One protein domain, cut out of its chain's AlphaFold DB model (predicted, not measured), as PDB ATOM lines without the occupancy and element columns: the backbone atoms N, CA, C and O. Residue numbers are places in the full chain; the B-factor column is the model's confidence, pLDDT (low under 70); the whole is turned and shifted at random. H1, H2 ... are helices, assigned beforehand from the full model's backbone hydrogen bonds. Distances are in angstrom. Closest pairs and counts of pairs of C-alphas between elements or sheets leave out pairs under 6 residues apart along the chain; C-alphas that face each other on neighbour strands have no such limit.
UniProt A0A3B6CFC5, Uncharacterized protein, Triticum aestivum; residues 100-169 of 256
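AT A GLANCE: This is residues 100 to 169 of the 256 residues of an uncharacterized protein of Triticum aestivum (UniProt A0A3B6CFC5). One long helix, H3, makes the long axis, and a shorter helix, H1, starts close to its first part and splays away from it like the other limb of an uneven V. The small helix H2 packs on H1 at a steep angle, so that H1, H2 and the first part of H3 form a loose head, from which the rest of H3 runs on as an arm. The printed part has 70 residues with three named helices, in the order H1, H2, H3, and no named strand; the class is all helix. The whole is loose, with a radius of gyration of the C-alphas of 14.7 A, and elongated, spanning 48 by 28 by 18 A.

IN THESE COORDINATES: H3, residues 137 to 162, is 37.1 A long, from C-alpha 137 at (-23.538, -42.047, -23.075) to C-alpha 162 at (8.391, -35.915, -41.026). H1, residues 101 to 113, is 18.0 A long and begins with C-alpha 101 at (-18.981, -34.875, -31.224). H2, residues 120 to 126, is 10.1 A long.

HOW THE PARTS SIT: H3 and H1 only just touch, with 3 pairs of C-alphas within 8 A. Residues 140 to 144 of H3 and 101 to 105 of H1 alone take part, and the closest C-alphas, of Gln 143 and Val 105, are 7.3 A apart. These helices run the same way at a steep tilt of 63 degrees. H1 and H2 touch, the closest C-alphas being those of Ala 109 and Trp 125, 4.9 A apart. They run opposite ways at a steep tilt of 58 degrees. H2 and H3 are near each other, their closest C-alphas 8.4 A apart. Every O i to N i+4 pair is within hydrogen-bond range in H1 and H2, and 21 of 22 in H3.

THE WHOLE: The C-alphas farthest apart, of Gly 132 and Gly 165, are 48.1 A apart. Residues 161 to 166 stand free. The printed part has no cut, and both links are short. Mean pLDDT of the printed part is 83.5; residues 117 to 118 and 130 to 134 are under 70.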
ATOM      1  N   ASP A 100     -19.019 -30.831 -29.919       85.00
ATOM      2  CA  ASP A 100     -18.672 -31.024 -31.333       85.00
ATOM      3  C   ASP A 100     -18.777 -32.483 -31.807       85.00
ATOM      4  O   ASP A 100     -18.738 -32.742 -33.012       85.00
ATOM      5  N   LEU A 101     -18.950 -33.447 -30.892       84.56
ATOM      6  CA  LEU A 101     -18.981 -34.875 -31.224       84.56
ATOM      7  C   LEU A 101     -20.041 -35.206 -32.290       84.56
ATOM      8  O   LEU A 101     -19.679 -35.870 -33.257       84.56
ATOM      9  N   PRO A 102     -21.298 -34.711 -32.229       84.38
ATOM     10  CA  PRO A 102     -22.288 -34.984 -33.275       84.38
ATOM     11  C   PRO A 102     -21.824 -34.563 -34.677       84.38
ATOM     12  O   PRO A 102     -22.085 -35.254 -35.667       84.38
ATOM     13  N   ARG A 103     -21.094 -33.444 -34.765       86.56
ATOM     14  CA  ARG A 103     -20.539 -32.947 -36.024       86.56
ATOM     15  C   ARG A 103     -19.381 -33.820 -36.496       86.56
ATOM     16  O   ARG A 103     -19.401 -34.254 -37.641       86.56
ATOM     17  N   SER A 104     -18.440 -34.159 -35.614       87.44
ATOM     18  CA  SER A 104     -17.331 -35.068 -35.942       87.44
ATOM     19  C   SER A 104     -17.813 -36.448 -36.397       87.44
ATOM     20  O   SER A 104     -17.259 -37.008 -37.339       87.44
ATOM     21  N   VAL A 105     -18.868 -36.983 -35.775       87.00
ATOM     22  CA  VAL A 105     -19.501 -38.246 -36.185       87.00
ATOM     23  C   VAL A 105     -20.132 -38.129 -37.571       87.00
ATOM     24  O   VAL A 105     -19.950 -39.019 -38.400       87.00
ATOM     25  N   SER A 106     -20.828 -37.025 -37.850       87.31
ATOM     26  CA  SER A 106     -21.417 -36.766 -39.172       87.31
ATOM     27  C   SER A 106     -20.346 -36.668 -40.262       87.31
ATOM     28  O   SER A 106     -20.495 -37.264 -41.331       87.31
ATOM     29  N   ASP A 107     -19.247 -35.970 -39.970       88.62
ATOM     30  CA  ASP A 107     -18.105 -35.825 -40.873       88.62
ATOM     31  C   ASP A 107     -17.420 -37.183 -41.116       88.62
ATOM     32  O   ASP A 107     -17.149 -37.542 -42.263       88.62
ATOM     33  N   ALA A 108     -17.217 -37.988 -40.065       88.00
ATOM     34  CA  ALA A 108     -16.677 -39.343 -40.181       88.00
ATOM     35  C   ALA A 108     -17.595 -40.254 -41.017       88.00
ATOM     36  O   ALA A 108     -17.131 -40.936 -41.931       88.00
ATOM     37  N   ALA A 109     -18.907 -40.224 -40.772       87.44
ATOM     38  CA  ALA A 109     -19.880 -40.988 -41.548       87.44
ATOM     39  C   ALA A 109     -19.921 -40.553 -43.022       87.44
ATOM     40  O   ALA A 109     -20.112 -41.380 -43.912       87.44
ATOM     41  N   ALA A 110     -19.746 -39.263 -43.321       87.69
ATOM     42  CA  ALA A 110     -19.613 -38.780 -44.695       87.69
ATOM     43  C   ALA A 110     -18.316 -39.277 -45.353       87.69
ATOM     44  O   ALA A 110     -18.364 -39.777 -46.476       87.69
ATOM     45  N   PHE A 111     -17.190 -39.202 -44.639       86.81
ATOM     46  CA  PHE A 111     -15.884 -39.651 -45.118       86.81
ATOM     47  C   PHE A 111     -15.886 -41.144 -45.479       86.81
ATOM     48  O   PHE A 111     -15.610 -41.504 -46.621       86.81
ATOM     49  N   TYR A 112     -16.282 -42.014 -44.544       84.69
ATOM     50  CA  TYR A 112     -16.255 -43.464 -44.761       84.69
ATOM     51  C   TYR A 112     -17.350 -43.960 -45.717       84.69
ATOM     52  O   TYR A 112     -17.199 -45.012 -46.336       84.69
ATOM     53  N   ARG A 113     -18.441 -43.203 -45.918       83.38
ATOM     54  CA  ARG A 113     -19.411 -43.511 -46.986       83.38
ATOM     55  C   ARG A 113     -18.794 -43.408 -48.379       83.38
ATOM     56  O   ARG A 113     -19.150 -44.213 -49.237       83.38
ATOM     57  N   ALA A 114     -17.898 -42.444 -48.588       79.56
ATOM     58  CA  ALA A 114     -17.236 -42.203 -49.868       79.56
ATOM     59  C   ALA A 114     -16.076 -43.176 -50.158       79.56
ATOM     60  O   ALA A 114     -15.587 -43.213 -51.283       79.56
ATOM     61  N   GLU A 115     -15.641 -43.964 -49.171       80.31
ATOM     62  CA  GLU A 115     -14.558 -44.940 -49.321       80.31
ATOM     63  C   GLU A 115     -15.022 -46.169 -50.134       80.31
ATOM     64  O   GLU A 115     -16.090 -46.744 -49.870       80.31
ATOM     65  N   GLU A 116     -14.235 -46.570 -51.142       71.88
ATOM     66  CA  GLU A 116     -14.480 -47.776 -51.945       71.88
ATOM     67  C   GLU A 116     -14.169 -49.045 -51.137       71.88
ATOM     68  O   GLU A 116     -13.135 -49.153 -50.483       71.88
ATOM     69  N   GLY A 117     -15.072 -50.029 -51.197       69.81
ATOM     70  CA  GLY A 117     -15.007 -51.242 -50.379       69.81
ATOM     71  C   GLY A 117     -15.911 -51.199 -49.140       69.81
ATOM     72  O   GLY A 117     -16.603 -50.214 -48.859       69.81
ATOM     73  N   SER A 118     -15.959 -52.328 -48.431       66.25
ATOM     74  CA  SER A 118     -16.682 -52.471 -47.165       66.25
ATOM     75  C   SER A 118     -15.666 -52.497 -46.026       66.25
ATOM     76  O   SER A 118     -15.058 -53.538 -45.772       66.25
ATOM     77  N   SER A 119     -15.441 -51.350 -45.383       77.50
ATOM     78  CA  SER A 119     -14.630 -51.244 -44.165       77.50
ATOM     79  C   SER A 119     -15.511 -51.374 -42.917       77.50
ATOM     80  O   SER A 119     -16.691 -51.008 -42.911       77.50
ATOM     81  N   THR A 120     -14.952 -51.921 -41.838       83.06
ATOM     82  CA  THR A 120     -15.635 -52.055 -40.539       83.06
ATOM     83  C   THR A 120     -16.080 -50.704 -39.977       83.06
ATOM     84  O   THR A 120     -17.145 -50.587 -39.376       83.06
ATOM     85  N   GLU A 121     -15.297 -49.668 -40.250       86.00
ATOM     86  CA  GLU A 121     -15.505 -48.274 -39.893       86.00
ATOM     87  C   GLU A 121     -16.705 -47.695 -40.644       86.00
ATOM     88  O   GLU A 121     -17.545 -47.024 -40.048       86.00
ATOM     89  N   LYS A 122     -16.849 -48.013 -41.937       85.25
ATOM     90  CA  LYS A 122     -18.016 -47.624 -42.736       85.25
ATOM     91  C   LYS A 122     -19.304 -48.186 -42.150       85.25
ATOM     92  O   LYS A 122     -20.263 -47.437 -41.975       85.25
ATOM     93  N   VAL A 123     -19.324 -49.467 -41.781       86.06
ATOM     94  CA  VAL A 123     -20.488 -50.085 -41.120       86.06
ATOM     95  C   VAL A 123     -20.747 -49.437 -39.755       86.06
ATOM     96  O   VAL A 123     -21.880 -49.059 -39.465       86.06
ATOM     97  N   PHE A 124     -19.699 -49.232 -38.950       88.62
ATOM     98  CA  PHE A 124     -19.796 -48.613 -37.627       88.62
ATOM     99  C   PHE A 124     -20.360 -47.188 -37.672       88.62
ATOM    100  O   PHE A 124     -21.263 -46.867 -36.908       88.62
ATOM    101  N   TRP A 125     -19.872 -46.315 -38.554       88.81
ATOM    102  CA  TRP A 125     -20.330 -44.921 -38.605       88.81
ATOM    103  C   TRP A 125     -21.717 -44.766 -39.239       88.81
ATOM    104  O   TRP A 125     -22.442 -43.829 -38.901       88.81
ATOM    105  N   SER A 126     -22.127 -45.708 -40.096       83.25
ATOM    106  CA  SER A 126     -23.461 -45.714 -40.715       83.25
ATOM    107  C   SER A 126     -24.590 -45.772 -39.683       83.25
ATOM    108  O   SER A 126     -25.630 -45.151 -39.887       83.25
ATOM    109  N   GLN A 127     -24.379 -46.449 -38.549       84.31
ATOM    110  CA  GLN A 127     -25.402 -46.615 -37.506       84.31
ATOM    111  C   GLN A 127     -25.724 -45.320 -36.734       84.31
ATOM    112  O   GLN A 127     -26.701 -45.271 -35.995       84.31
ATOM    113  N   TYR A 128     -24.908 -44.274 -36.900       79.94
ATOM    114  CA  TYR A 128     -25.086 -42.978 -36.242       79.94
ATOM    115  C   TYR A 128     -25.494 -41.863 -37.215       79.94
ATOM    116  O   TYR A 128     -25.590 -40.705 -36.818       79.94
ATOM    117  N   ALA A 129     -25.719 -42.197 -38.492       72.25
ATOM    118  CA  ALA A 129     -26.049 -41.230 -39.534       72.25
ATOM    119  C   ALA A 129     -27.514 -40.744 -39.483       72.25
ATOM    120  O   ALA A 129     -27.829 -39.706 -40.066       72.25
ATOM    121  N   GLU A 130     -28.405 -41.462 -38.793       68.62
ATOM    122  CA  GLU A 130     -29.821 -41.104 -38.663       68.62
ATOM    123  C   GLU A 130     -30.047 -40.230 -37.421       68.62
ATOM    124  O   GLU A 130     -30.112 -40.687 -36.278       68.62
ATOM    125  N   ALA A 131     -30.127 -38.922 -37.657       63.28
ATOM    126  CA  ALA A 131     -30.311 -37.915 -36.624       63.28
ATOM    127  C   ALA A 131     -31.774 -37.876 -36.158       63.28
ATOM    128  O   ALA A 131     -32.643 -37.342 -36.844       63.28
ATOM    129  N   GLY A 132     -32.043 -38.410 -34.969       58.59
ATOM    130  CA  GLY A 132     -33.368 -38.279 -34.356       58.59
ATOM    131  C   GLY A 132     -33.401 -38.385 -32.836       58.59
ATOM    132  O   GLY A 132     -34.302 -37.826 -32.210       58.59
ATOM    133  N   HIS A 133     -32.416 -39.044 -32.218       58.78
ATOM    134  CA  HIS A 133     -32.451 -39.324 -30.784       58.78
ATOM    135  C   HIS A 133     -31.139 -38.981 -30.071       58.78
ATOM    136  O   HIS A 133     -30.063 -39.134 -30.655       58.78
ATOM    137  N   PRO A 134     -31.206 -38.537 -28.799       66.12
ATOM    138  CA  PRO A 134     -30.030 -38.429 -27.948       66.12
ATOM    139  C   PRO A 134     -29.325 -39.786 -27.868       66.12
ATOM    140  O   PRO A 134     -29.907 -40.770 -27.410       66.12
ATOM    141  N   VAL A 135     -28.075 -39.835 -28.328       71.31
ATOM    142  CA  VAL A 135     -27.254 -41.049 -28.292       71.31
ATOM    143  C   VAL A 135     -26.935 -41.387 -26.829       71.31
ATOM    144  O   VAL A 135     -26.536 -40.487 -26.081       71.31
ATOM    145  N   PRO A 136     -27.093 -42.649 -26.389       75.25
ATOM    146  CA  PRO A 136     -26.733 -43.051 -25.036       75.25
ATOM    147  C   PRO A 136     -25.258 -42.741 -24.712       75.25
ATOM    148  O   PRO A 136     -24.397 -42.903 -25.582       75.25
ATOM    149  N   PRO A 137     -24.916 -42.384 -23.457       74.81
ATOM    150  CA  PRO A 137     -23.538 -42.047 -23.075       74.81
ATOM    151  C   PRO A 137     -22.506 -43.139 -23.394       74.81
ATOM    152  O   PRO A 137     -21.366 -42.843 -23.745       74.81
ATOM    153  N   SER A 138     -22.900 -44.415 -23.315       77.75
ATOM    154  CA  SER A 138     -22.041 -45.549 -23.673       77.75
ATOM    155  C   SER A 138     -21.632 -45.539 -25.144       77.75
ATOM    156  O   SER A 138     -20.509 -45.905 -25.475       77.75
ATOM    157  N   ASP A 139     -22.536 -45.127 -26.028       82.62
ATOM    158  CA  ASP A 139     -22.274 -45.089 -27.462       82.62
ATOM    159  C   ASP A 139     -21.501 -43.826 -27.842       82.62
ATOM    160  O   ASP A 139     -20.609 -43.903 -28.681       82.62
ATOM    161  N   GLN A 140     -21.721 -42.708 -27.138       81.06
ATOM    162  CA  GLN A 140     -20.849 -41.530 -27.242       81.06
ATOM    163  C   GLN A 140     -19.391 -41.871 -26.894       81.06
ATOM    164  O   GLN A 140     -18.469 -41.452 -27.593       81.06
ATOM    165  N   LEU A 141     -19.163 -42.684 -25.854       82.88
ATOM    166  CA  LEU A 141     -17.815 -43.129 -25.493       82.88
ATOM    167  C   LEU A 141     -17.185 -44.005 -26.588       82.88
ATOM    168  O   LEU A 141     -16.015 -43.818 -26.915       82.88
ATOM    169  N   LYS A 142     -17.949 -44.922 -27.196       87.12
ATOM    170  CA  LYS A 142     -17.461 -45.737 -28.326       87.12
ATOM    171  C   LYS A 142     -17.072 -44.868 -29.523       87.12
ATOM    172  O   LYS A 142     -16.006 -45.073 -30.096       87.12
ATOM    173  N   GLN A 143     -17.902 -43.882 -29.870       86.69
ATOM    174  CA  GLN A 143     -17.610 -42.927 -30.944       86.69
ATOM    175  C   GLN A 143     -16.297 -42.178 -30.681       86.69
ATOM    176  O   GLN A 143     -15.470 -42.042 -31.582       86.69
ATOM    177  N   LEU A 144     -16.071 -41.735 -29.440       85.69
ATOM    178  CA  LEU A 144     -14.842 -41.043 -29.055       85.69
ATOM    179  C   LEU A 144     -13.604 -41.940 -29.171       85.69
ATOM    180  O   LEU A 144     -12.571 -41.497 -29.672       85.69
ATOM    181  N   VAL A 145     -13.702 -43.190 -28.714       88.00
ATOM    182  CA  VAL A 145     -12.599 -44.158 -28.784       88.00
ATOM    183  C   VAL A 145     -12.200 -44.425 -30.236       88.00
ATOM    184  O   VAL A 145     -11.010 -44.388 -30.554       88.00
ATOM    185  N   GLU A 146     -13.168 -44.621 -31.134       90.75
ATOM    186  CA  GLU A 146     -12.869 -44.819 -32.557       90.75
ATOM    187  C   GLU A 146     -12.260 -43.564 -33.197       90.75
ATOM    188  O   GLU A 146     -11.275 -43.661 -33.932       90.75
ATOM    189  N   LEU A 147     -12.758 -42.368 -32.864       89.88
ATOM    190  CA  LEU A 147     -12.165 -41.121 -33.354       89.88
ATOM    191  C   LEU A 147     -10.711 -40.955 -32.876       89.88
ATOM    192  O   LEU A 147      -9.836 -40.579 -33.658       89.88
ATOM    193  N   HIS A 148     -10.435 -41.283 -31.612       89.31
ATOM    194  CA  HIS A 148      -9.093 -41.242 -31.036       89.31
ATOM    195  C   HIS A 148      -8.133 -42.211 -31.735       89.31
ATOM    196  O   HIS A 148      -7.007 -41.835 -32.059       89.31
ATOM    197  N   LYS A 149      -8.589 -43.433 -32.034       90.81
ATOM    198  CA  LYS A 149      -7.815 -44.441 -32.769       90.81
ATOM    199  C   LYS A 149      -7.444 -43.956 -34.173       90.81
ATOM    200  O   LYS A 149      -6.291 -44.092 -34.579       90.81
ATOM    201  N   VAL A 150      -8.384 -43.350 -34.903       89.94
ATOM    202  CA  VAL A 150      -8.114 -42.771 -36.232       89.94
ATOM    203  C   VAL A 150      -7.113 -41.618 -36.129       89.94
ATOM    204  O   VAL A 150      -6.149 -41.567 -36.897       89.94
ATOM    205  N   ALA A 151      -7.289 -40.724 -35.152       91.31
ATOM    206  CA  ALA A 151      -6.368 -39.616 -34.910       91.31
ATOM    207  C   ALA A 151      -4.947 -40.112 -34.591       91.31
ATOM    208  O   ALA A 151      -3.978 -39.610 -35.160       91.31
ATOM    209  N   GLU A 152      -4.813 -41.138 -33.749       92.44
ATOM    210  CA  GLU A 152      -3.529 -41.756 -33.416       92.44
ATOM    211  C   GLU A 152      -2.811 -42.276 -34.668       92.44
ATOM    212  O   GLU A 152      -1.627 -41.998 -34.873       92.44
ATOM    213  N   GLN A 153      -3.523 -42.999 -35.538       92.25
ATOM    214  CA  GLN A 153      -2.942 -43.530 -36.772       92.25
ATOM    215  C   GLN A 153      -2.541 -42.420 -37.746       92.25
ATOM    216  O   GLN A 153      -1.458 -42.476 -38.334       92.25
ATOM    217  N   ALA A 154      -3.360 -41.375 -37.873       92.88
ATOM    218  CA  ALA A 154      -3.024 -40.210 -38.684       92.88
ATOM    219  C   ALA A 154      -1.752 -39.510 -38.170       92.88
ATOM    220  O   ALA A 154      -0.864 -39.183 -38.963       92.88
ATOM    221  N   MET A 155      -1.618 -39.338 -36.849       93.88
ATOM    222  CA  MET A 155      -0.421 -38.761 -36.229       93.88
ATOM    223  C   MET A 155       0.815 -39.636 -36.444       93.88
ATOM    224  O   MET A 155       1.861 -39.115 -36.827       93.88
ATOM    225  N   LYS A 156       0.706 -40.961 -36.275       93.00
ATOM    226  CA  LYS A 156       1.796 -41.902 -36.594       93.00
ATOM    227  C   LYS A 156       2.229 -41.764 -38.052       93.00
ATOM    228  O   LYS A 156       3.416 -41.595 -38.324       93.00
ATOM    229  N   GLY A 157       1.278 -41.759 -38.986       91.50
ATOM    230  CA  GLY A 157       1.557 -41.587 -40.414       91.50
ATOM    231  C   GLY A 157       2.193 -40.234 -40.754       91.50
ATOM    232  O   GLY A 157       3.007 -40.138 -41.674       91.50
ATOM    233  N   LEU A 158       1.855 -39.170 -40.023       89.94
ATOM    234  CA  LEU A 158       2.527 -37.875 -40.142       89.94
ATOM    235  C   LEU A 158       3.964 -37.934 -39.602       89.94
ATOM    236  O   LEU A 158       4.883 -37.497 -40.291       89.94
ATOM    237  N   ILE A 159       4.172 -38.521 -38.422       89.88
ATOM    238  CA  ILE A 159       5.491 -38.631 -37.787       89.88
ATOM    239  C   ILE A 159       6.460 -39.449 -38.643       89.88
ATOM    240  O   ILE A 159       7.586 -39.010 -38.836       89.88
ATOM    241  N   VAL A 160       6.025 -40.577 -39.222       89.12
ATOM    242  CA  VAL A 160       6.865 -41.373 -40.141       89.12
ATOM    243  C   VAL A 160       7.353 -40.538 -41.330       89.12
ATOM    244  O   VAL A 160       8.488 -40.697 -41.771       89.12
ATOM    245  N   ARG A 161       6.504 -39.646 -41.859       84.19
ATOM    246  CA  ARG A 161       6.841 -38.800 -43.013       84.19
ATOM    247  C   ARG A 161       7.768 -37.643 -42.657       84.19
ATOM    248  O   ARG A 161       8.598 -37.275 -43.480       84.19
ATOM    249  N   LEU A 162       7.600 -37.061 -41.473       83.00
ATOM    250  CA  LEU A 162       8.391 -35.915 -41.026       83.00
ATOM    251  C   LEU A 162       9.753 -36.326 -40.442       83.00
ATOM    252  O   LEU A 162      10.729 -35.616 -40.661       83.00
ATOM    253  N   TRP A 163       9.835 -37.478 -39.769       86.50
ATOM    254  CA  TRP A 163      11.062 -37.996 -39.147       86.50
ATOM    255  C   TRP A 163      11.344 -39.440 -39.578       86.50
ATOM    256  O   TRP A 163      11.200 -40.375 -38.782       86.50
ATOM    257  N   PRO A 164      11.739 -39.661 -40.845       78.38
ATOM    258  CA  PRO A 164      12.086 -40.994 -41.312       78.38
ATOM    259  C   PRO A 164      13.326 -41.506 -40.562       78.38
ATOM    260  O   PRO A 164      14.395 -40.908 -40.634       78.38
ATOM    261  N   GLY A 165      13.183 -42.625 -39.848       80.06
ATOM    262  CA  GLY A 165      14.278 -43.282 -39.121       80.06
ATOM    263  C   GLY A 165      14.334 -43.004 -37.615       80.06
ATOM    264  O   GLY A 165      15.076 -43.686 -36.913       80.06
ATOM    265  N   GLU A 166      13.528 -42.078 -37.089       86.19
ATOM    266  CA  GLU A 166      13.381 -41.928 -35.639       86.19
ATOM    267  C   GLU A 166      12.418 -42.961 -35.048       86.19
ATOM    268  O   GLU A 166      11.408 -43.332 -35.651       86.19
ATOM    269  N   ALA A 167      12.698 -43.388 -33.812       90.94
ATOM    270  CA  ALA A 167      11.819 -44.293 -33.083       90.94
ATOM    271  C   ALA A 167      10.427 -43.672 -32.908       90.94
ATOM    272  O   ALA A 167      10.297 -42.509 -32.510       90.94
ATOM    273  N   MET A 168       9.381 -44.450 -33.192       93.56
ATOM    274  CA  MET A 168       7.997 -44.020 -33.011       93.56
ATOM    275  C   MET A 168       7.697 -43.812 -31.518       93.56
ATOM    276  O   MET A 168       8.074 -44.667 -30.713       93.56
ATOM    277  N   PRO A 169       7.005 -42.732 -31.116       94.44
ATOM    278  CA  PRO A 169       6.576 -42.575 -29.736       94.44
ATOM    279  C   PRO A 169       5.636 -43.718 -29.335       94.44
ATOM    280  O   PRO A 169       4.713 -44.061 -30.072       94.44
TER     281      PRO A 169